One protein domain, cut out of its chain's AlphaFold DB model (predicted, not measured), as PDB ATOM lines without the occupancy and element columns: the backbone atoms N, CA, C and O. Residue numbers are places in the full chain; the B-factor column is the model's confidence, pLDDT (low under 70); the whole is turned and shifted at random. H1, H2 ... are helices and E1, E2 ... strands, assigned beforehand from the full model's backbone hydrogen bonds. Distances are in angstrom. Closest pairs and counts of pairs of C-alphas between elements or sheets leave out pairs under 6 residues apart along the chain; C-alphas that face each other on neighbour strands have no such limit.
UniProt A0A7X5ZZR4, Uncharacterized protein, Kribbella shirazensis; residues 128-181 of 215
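Overview. This is residues 128 to 181 of the 215 residues of an uncharacterized protein of Kribbella shirazensis (UniProt A0A7X5ZZR4). This is a piece with little regular structure, mostly loops, in which a two-stranded hairpin, E1 and E2, has one short helix, H1, beside E1. A long loop, residues 128 to 139, leads into the hairpin, and another, residues 164 to 181, follows H1. The printed part has 54 residues, of which 20 are in named elements, in the order E1, E2, H1, with the strands antiparallel; the class is mixed. It is compact, with a radius of gyration of the C-alphas of 10.5 A, and spans 29 by 25 by 16 A.

Arrangement. Start at E1, residues 140 to 145, and follow the tight link to E2, residues 148 to 153; the two form a hairpin, antiparallel at 149 degrees. Look there for N 143 and O 150, 2.8 A apart, within hydrogen-bond range. Another tight link leads to H1, residues 156 to 163, where every O i to N i+4 pair is within hydrogen-bond range. Its closest C-alphas to E1 are those of Ala 159 and Val 141, 6.0 A apart.

Along the chain. Find C-alpha 140 at (-61.036, 78.636, 45.473); from there E1 runs 15.2 A. E2 measures 16.4 A and H1 10.7 A, ending at C-alpha 163, (-52.339, 71.866, 42.896).

Size, cuts and confidence. The C-alphas farthest apart, those of Lys 139 and Lys 176, are 29.4 A apart. The printed part has no cut, and no printed residue is under 70 in pLDDT.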
ATOM      1  N   CYS A 128     -68.591  73.390  41.290       97.44
ATOM      2  CA  CYS A 128     -67.215  73.199  40.849       97.44
ATOM      3  C   CYS A 128     -67.038  73.805  39.453       97.44
ATOM      4  O   CYS A 128     -67.637  73.318  38.495       97.44
ATOM      5  N   PHE A 129     -66.165  74.809  39.335       97.50
ATOM      6  CA  PHE A 129     -65.873  75.483  38.073       97.50
ATOM      7  C   PHE A 129     -65.453  74.498  36.981       97.50
ATOM      8  O   PHE A 129     -65.916  74.582  35.858       97.50
ATOM      9  N   PHE A 130     -64.608  73.512  37.274       96.19
ATOM     10  CA  PHE A 130     -64.138  72.598  36.229       96.19
ATOM     11  C   PHE A 130     -65.233  71.649  35.737       96.19
ATOM     12  O   PHE A 130     -65.289  71.331  34.548       96.19
ATOM     13  N   ASN A 131     -66.094  71.187  36.643       96.62
ATOM     14  CA  ASN A 131     -67.126  70.213  36.326       96.62
ATOM     15  C   ASN A 131     -68.347  70.386  37.236       96.62
ATOM     16  O   ASN A 131     -68.362  69.854  38.350       96.62
ATOM     17  N   PRO A 132     -69.400  71.063  36.750       96.38
ATOM     18  CA  PRO A 132     -70.635  71.265  37.500       96.38
ATOM     19  C   PRO A 132     -71.347  69.968  37.895       96.38
ATOM     20  O   PRO A 132     -72.225  70.006  38.747       96.38
ATOM     21  N   LEU A 133     -70.999  68.809  37.320       96.00
ATOM     22  CA  LEU A 133     -71.581  67.518  37.710       96.00
ATOM     23  C   LEU A 133     -71.000  66.965  39.015       96.00
ATOM     24  O   LEU A 133     -71.594  66.052  39.605       96.00
ATOM     25  N   HIS A 134     -69.860  67.494  39.462       94.38
ATOM     26  CA  HIS A 134     -69.242  67.129  40.733       94.38
ATOM     27  C   HIS A 134     -70.020  67.695  41.929       94.38
ATOM     28  O   HIS A 134     -71.070  68.336  41.787       94.38
ATOM     29  N   ASP A 135     -69.496  67.397  43.116       88.12
ATOM     30  CA  ASP A 135     -69.958  67.934  44.392       88.12
ATOM     31  C   ASP A 135     -69.727  69.449  44.490       88.12
ATOM     32  O   ASP A 135     -69.037  70.057  43.663       88.12
ATOM     33  N   GLU A 136     -70.288  70.040  45.546       93.62
ATOM     34  CA  GLU A 136     -70.073  71.436  45.919       93.62
ATOM     35  C   GLU A 136     -68.585  71.810  45.919       93.62
ATOM     36  O   GLU A 136     -67.704  71.048  46.347       93.62
ATOM     37  N   ALA A 137     -68.297  73.008  45.426       94.81
ATOM     38  CA  ALA A 137     -66.980  73.586  45.541       94.81
ATOM     39  C   ALA A 137     -66.659  73.909  47.001       94.81
ATOM     40  O   ALA A 137     -67.473  74.454  47.736       94.81
ATOM     41  N   GLY A 138     -65.433  73.588  47.409       90.06
ATOM     42  CA  GLY A 138     -64.943  73.944  48.733       90.06
ATOM     43  C   GLY A 138     -64.299  75.324  48.710       90.06
ATOM     44  O   GLY A 138     -64.941  76.346  48.915       90.06
ATOM     45  N   LYS A 139     -62.987  75.337  48.473       88.12
ATOM     46  CA  LYS A 139     -62.188  76.564  48.400       88.12
ATOM     47  C   LYS A 139     -61.865  76.906  46.956       88.12
ATOM     48  O   LYS A 139     -61.823  76.021  46.098       88.12
ATOM     49  N   ASP A 140     -61.571  78.177  46.740       95.81
ATOM     50  CA  ASP A 140     -61.036  78.636  45.473       95.81
ATOM     51  C   ASP A 140     -59.616  78.101  45.266       95.81
ATOM     52  O   ASP A 140     -58.861  77.873  46.221       95.81
ATOM     53  N   VAL A 141     -59.274  77.869  44.003       95.44
ATOM     54  CA  VAL A 141     -57.928  77.508  43.573       95.44
ATOM     55  C   VAL A 141     -57.455  78.437  42.471       95.44
ATOM     56  O   VAL A 141     -58.202  78.751  41.546       95.44
ATOM     57  N   ASP A 142     -56.181  78.808  42.553       94.31
ATOM     58  CA  ASP A 142     -55.498  79.540  41.495       94.31
ATOM     59  C   ASP A 142     -55.217  78.594  40.328       94.31
ATOM     60  O   ASP A 142     -54.442  77.635  40.435       94.31
ATOM     61  N   PHE A 143     -55.860  78.863  39.200       90.50
ATOM     62  CA  PHE A 143     -55.732  78.100  37.973       90.50
ATOM     63  C   PHE A 143     -55.066  78.946  36.891       90.50
ATOM     64  O   PHE A 143     -55.489  80.062  36.598       90.50
ATOM     65  N   ARG A 144     -53.995  78.414  36.297       86.25
ATOM     66  CA  ARG A 144     -53.218  79.112  35.271       86.25
ATOM     67  C   ARG A 144     -53.728  78.753  33.877       86.25
ATOM     68  O   ARG A 144     -53.646  77.599  33.465       86.25
ATOM     69  N   LEU A 145     -54.188  79.769  33.164       79.94
ATOM     70  CA  LEU A 145     -54.509  79.772  31.741       79.94
ATOM     71  C   LEU A 145     -53.410  80.517  30.967       79.94
ATOM     72  O   LEU A 145     -52.580  81.215  31.555       79.94
ATOM     73  N   ASP A 146     -53.427  80.411  29.638       76.88
ATOM     74  CA  ASP A 146     -52.482  81.138  28.779       76.88
ATOM     75  C   ASP A 146     -52.617  82.663  28.939       76.88
ATOM     76  O   ASP A 146     -51.625  83.387  28.900       76.88
ATOM     77  N   ALA A 147     -53.839  83.144  29.192       74.88
ATOM     78  CA  ALA A 147     -54.148  84.557  29.408       74.88
ATOM     79  C   ALA A 147     -53.785  85.076  30.816       74.88
ATOM     80  O   ALA A 147     -53.793  86.285  31.037       74.88
ATOM     81  N   GLY A 148     -53.477  84.196  31.778       83.56
ATOM     82  CA  GLY A 148     -53.174  84.586  33.157       83.56
ATOM     83  C   GLY A 148     -53.620  83.568  34.204       83.56
ATOM     84  O   GLY A 148     -54.047  82.461  33.888       83.56
ATOM     85  N   THR A 149     -53.510  83.944  35.477       88.25
ATOM     86  CA  THR A 149     -54.015  83.140  36.598       88.25
ATOM     87  C   THR A 149     -55.392  83.645  37.013       88.25
ATOM     88  O   THR A 149     -55.564  84.844  37.221       88.25
ATOM     89  N   VAL A 150     -56.348  82.732  37.164       88.81
ATOM     90  CA  VAL A 150     -57.707  83.010  37.646       88.81
ATOM     91  C   VAL A 150     -57.979  82.220  38.923       88.81
ATOM     92  O   VAL A 150     -57.579  81.062  39.029       88.81
ATOM     93  N   SER A 151     -58.654  82.835  39.892       93.88
ATOM     94  CA  SER A 151     -59.122  82.154  41.104       93.88
ATOM     95  C   SER A 151     -60.531  81.624  40.857       93.88
ATOM     96  O   SER A 151     -61.420  82.402  40.514       93.88
ATOM     97  N   VAL A 152     -60.736  80.310  40.989       95.50
ATOM     98  CA  VAL A 152     -62.022  79.661  40.679       95.50
ATOM     99  C   VAL A 152     -62.444  78.666  41.763       95.50
ATOM    100  O   VAL A 152     -61.587  77.947  42.291       95.50
ATOM    101  N   PRO A 153     -63.745  78.556  42.095       97.31
ATOM    102  CA  PRO A 153     -64.220  77.548  43.037       97.31
ATOM    103  C   PRO A 153     -64.044  76.140  42.479       97.31
ATOM    104  O   PRO A 153     -64.434  75.845  41.349       97.31
ATOM    105  N   ALA A 154     -63.512  75.228  43.289       96.56
ATOM    106  CA  ALA A 154     -63.334  73.843  42.876       96.56
ATOM    107  C   ALA A 154     -63.749  72.860  43.971       96.56
ATOM    108  O   ALA A 154     -63.541  73.080  45.168       96.56
ATOM    109  N   CYS A 155     -64.299  71.718  43.553       96.38
ATOM    110  CA  CYS A 155     -64.480  70.587  44.454       96.38
ATOM    111  C   CYS A 155     -63.107  70.097  44.950       96.38
ATOM    112  O   CYS A 155     -62.061  70.340  44.334       96.38
ATOM    113  N   ARG A 156     -63.091  69.345  46.055       94.06
ATOM    114  CA  ARG A 156     -61.847  68.843  46.669       94.06
ATOM    115  C   ARG A 156     -60.942  68.095  45.680       94.06
ATOM    116  O   ARG A 156     -59.720  68.213  45.775       94.06
ATOM    117  N   ARG A 157     -61.536  67.332  44.755       92.06
ATOM    118  CA  ARG A 157     -60.815  66.564  43.728       92.06
ATOM    119  C   ARG A 157     -60.133  67.496  42.727       92.06
ATOM    120  O   ARG A 157     -58.910  67.477  42.644       92.06
ATOM    121  N   CYS A 158     -60.891  68.357  42.049       94.12
ATOM    122  CA  CYS A 158     -60.333  69.289  41.067       94.12
ATOM    123  C   CYS A 158     -59.308  70.237  41.699       94.12
ATOM    124  O   CYS A 158     -58.245  70.465  41.128       94.12
ATOM    125  N   ALA A 159     -59.556  70.702  42.925       94.62
ATOM    126  CA  ALA A 159     -58.598  71.513  43.668       94.62
ATOM    127  C   ALA A 159     -57.274  70.775  43.939       94.62
ATOM    128  O   ALA A 159     -56.208  71.389  43.990       94.62
ATOM    129  N   ALA A 160     -57.317  69.462  44.180       92.38
ATOM    130  CA  ALA A 160     -56.113  68.653  44.352       92.38
ATOM    131  C   ALA A 160     -55.381  68.430  43.020       92.38
ATOM    132  O   ALA A 160     -54.152  68.476  43.000       92.38
ATOM    133  N   ASP A 161     -56.115  68.231  41.927       92.38
ATOM    134  CA  ASP A 161     -55.541  68.019  40.595       92.38
ATOM    135  C   ASP A 161     -54.841  69.283  40.072       92.38
ATOM    136  O   ASP A 161     -53.705  69.201  39.599       92.38
ATOM    137  N   VAL A 162     -55.449  70.461  40.261       92.00
ATOM    138  CA  VAL A 162     -54.829  71.761  39.942       92.00
ATOM    139  C   VAL A 162     -53.526  71.951  40.722       92.00
ATOM    140  O   VAL A 162     -52.485  72.217  40.128       92.00
ATOM    141  N   ARG A 163     -53.539  71.723  42.043       90.25
ATOM    142  CA  ARG A 163     -52.339  71.866  42.896       90.25
ATOM    143  C   ARG A 163     -51.198  70.923  42.517       90.25
ATOM    144  O   ARG A 163     -50.038  71.250  42.748       90.25
ATOM    145  N   LYS A 164     -51.510  69.757  41.950       90.62
ATOM    146  CA  LYS A 164     -50.514  68.787  41.469       90.62
ATOM    147  C   LYS A 164     -49.993  69.104  40.064       90.62
ATOM    148  O   LYS A 164     -49.127  68.379  39.580       90.62
ATOM    149  N   GLY A 165     -50.523  70.130  39.394       86.69
ATOM    150  CA  GLY A 165     -50.194  70.422  38.001       86.69
ATOM    151  C   GLY A 165     -50.648  69.311  37.053       86.69
ATOM    152  O   GLY A 165     -49.915  68.945  36.131       86.69
ATOM    153  N   ALA A 166     -51.822  68.719  37.306       83.06
ATOM    154  CA  ALA A 166     -52.356  67.661  36.458       83.06
ATOM    155  C   ALA A 166     -52.475  68.138  35.003       83.06
ATOM    156  O   ALA A 166     -53.037  69.191  34.717       83.06
ATOM    157  N   LYS A 167     -51.976  67.327  34.060       75.44
ATOM    158  CA  LYS A 167     -52.014  67.653  32.622       75.44
ATOM    159  C   LYS A 167     -53.428  67.647  32.036       75.44
ATOM    160  O   LYS A 167     -53.639  68.177  30.951       75.44
ATOM    161  N   LYS A 168     -54.367  66.980  32.709       81.50
ATOM    162  CA  LYS A 168     -55.774  66.880  32.318       81.50
ATOM    163  C   LYS A 168     -56.633  66.986  33.569       81.50
ATOM    164  O   LYS A 168     -56.437  66.217  34.506       81.50
ATOM    165  N   LEU A 169     -57.565  67.931  33.557       87.75
ATOM    166  CA  LEU A 169     -58.606  68.057  34.569       87.75
ATOM    167  C   LEU A 169     -59.853  67.316  34.086       87.75
ATOM    168  O   LEU A 169     -60.121  67.267  32.886       87.75
ATOM    169  N   ASP A 170     -60.607  66.744  35.022       90.62
ATOM    170  CA  ASP A 170     -61.896  66.100  34.752       90.62
ATOM    171  C   ASP A 170     -62.980  67.161  34.529       90.62
ATOM    172  O   ASP A 170     -63.836  67.367  35.384       90.62
ATOM    173  N   ALA A 171     -62.869  67.895  33.422       92.69
ATOM    174  CA  ALA A 171     -63.722  69.023  33.079       92.69
ATOM    175  C   ALA A 171     -64.838  68.630  32.106       92.69
ATOM    176  O   ALA A 171     -64.647  67.736  31.280       92.69
ATOM    177  N   VAL A 172     -65.972  69.337  32.165       94.62
ATOM    178  CA  VAL A 172     -67.025  69.186  31.147       94.62
ATOM    179  C   VAL A 172     -66.449  69.567  29.779       94.62
ATOM    180  O   VAL A 172     -65.885  70.662  29.648       94.62
ATOM    181  N   PRO A 173     -66.551  68.692  28.763       92.75
ATOM    182  CA  PRO A 173     -66.122  69.032  27.424       92.75
ATOM    183  C   PRO A 173     -67.141  69.993  26.811       92.75
ATOM    184  O   PRO A 173     -68.340  69.725  26.805       92.75
ATOM    185  N   GLY A 174     -66.644  71.114  26.309       90.06
ATOM    186  CA  GLY A 174     -67.361  71.970  25.382       90.06
ATOM    187  C   GLY A 174     -67.085  71.560  23.940       90.06
ATOM    188  O   GLY A 174     -66.757  70.407  23.629       90.06
ATOM    189  N   ASP A 175     -67.179  72.538  23.049       82.12
ATOM    190  CA  ASP A 175     -67.027  72.321  21.620       82.12
ATOM    191  C   ASP A 175     -65.665  71.713  21.257       82.12
ATOM    192  O   ASP A 175     -64.608  72.047  21.807       82.12
ATOM    193  N   LYS A 176     -65.687  70.791  20.286       83.69
ATOM    194  CA  LYS A 176     -64.497  70.074  19.786       83.69
ATOM    195  C   LYS A 176     -63.766  69.262  20.874       83.69
ATOM    196  O   LYS A 176     -62.596  68.924  20.701       83.69
ATOM    197  N   GLY A 177     -64.439  68.950  21.987       85.75
ATOM    198  CA  GLY A 177     -63.911  68.115  23.069       85.75
ATOM    199  C   GLY A 177     -62.890  68.806  23.977       85.75
ATOM    200  O   GLY A 177     -62.244  68.136  24.786       85.75
ATOM    201  N   LYS A 178     -62.713  70.128  23.857       89.31
ATOM    202  CA  LYS A 178     -61.896  70.915  24.795       89.31
ATOM    203  C   LYS A 178     -62.691  71.196  26.075       89.31
ATOM    204  O   LYS A 178     -63.914  71.210  26.011       89.31
ATOM    205  N   PRO A 179     -62.047  71.445  27.228       93.06
ATOM    206  CA  PRO A 179     -62.757  71.921  28.414       93.06
ATOM    207  C   PRO A 179     -63.606  73.160  28.105       93.06
ATOM    208  O   PRO A 179     -63.114  74.081  27.454       93.06
ATOM    209  N   TYR A 180     -64.856  73.177  28.574       94.06
ATOM    210  CA  TYR A 180     -65.834  74.213  28.223       94.06
ATOM    211  C   TYR A 180     -65.337  75.635  28.532       94.06
ATOM    212  O   TYR A 180     -65.533  76.541  27.736       94.06
ATOM    213  N   PHE A 181     -64.603  75.813  29.636       92.94
ATOM    214  CA  PHE A 181     -64.073  77.104  30.078       92.94
ATOM    215  C   PHE A 181     -62.977  77.687  29.165       92.94
ATOM    216  O   PHE A 181     -62.451  78.757  29.454       92.94
TER     217      PHE A 181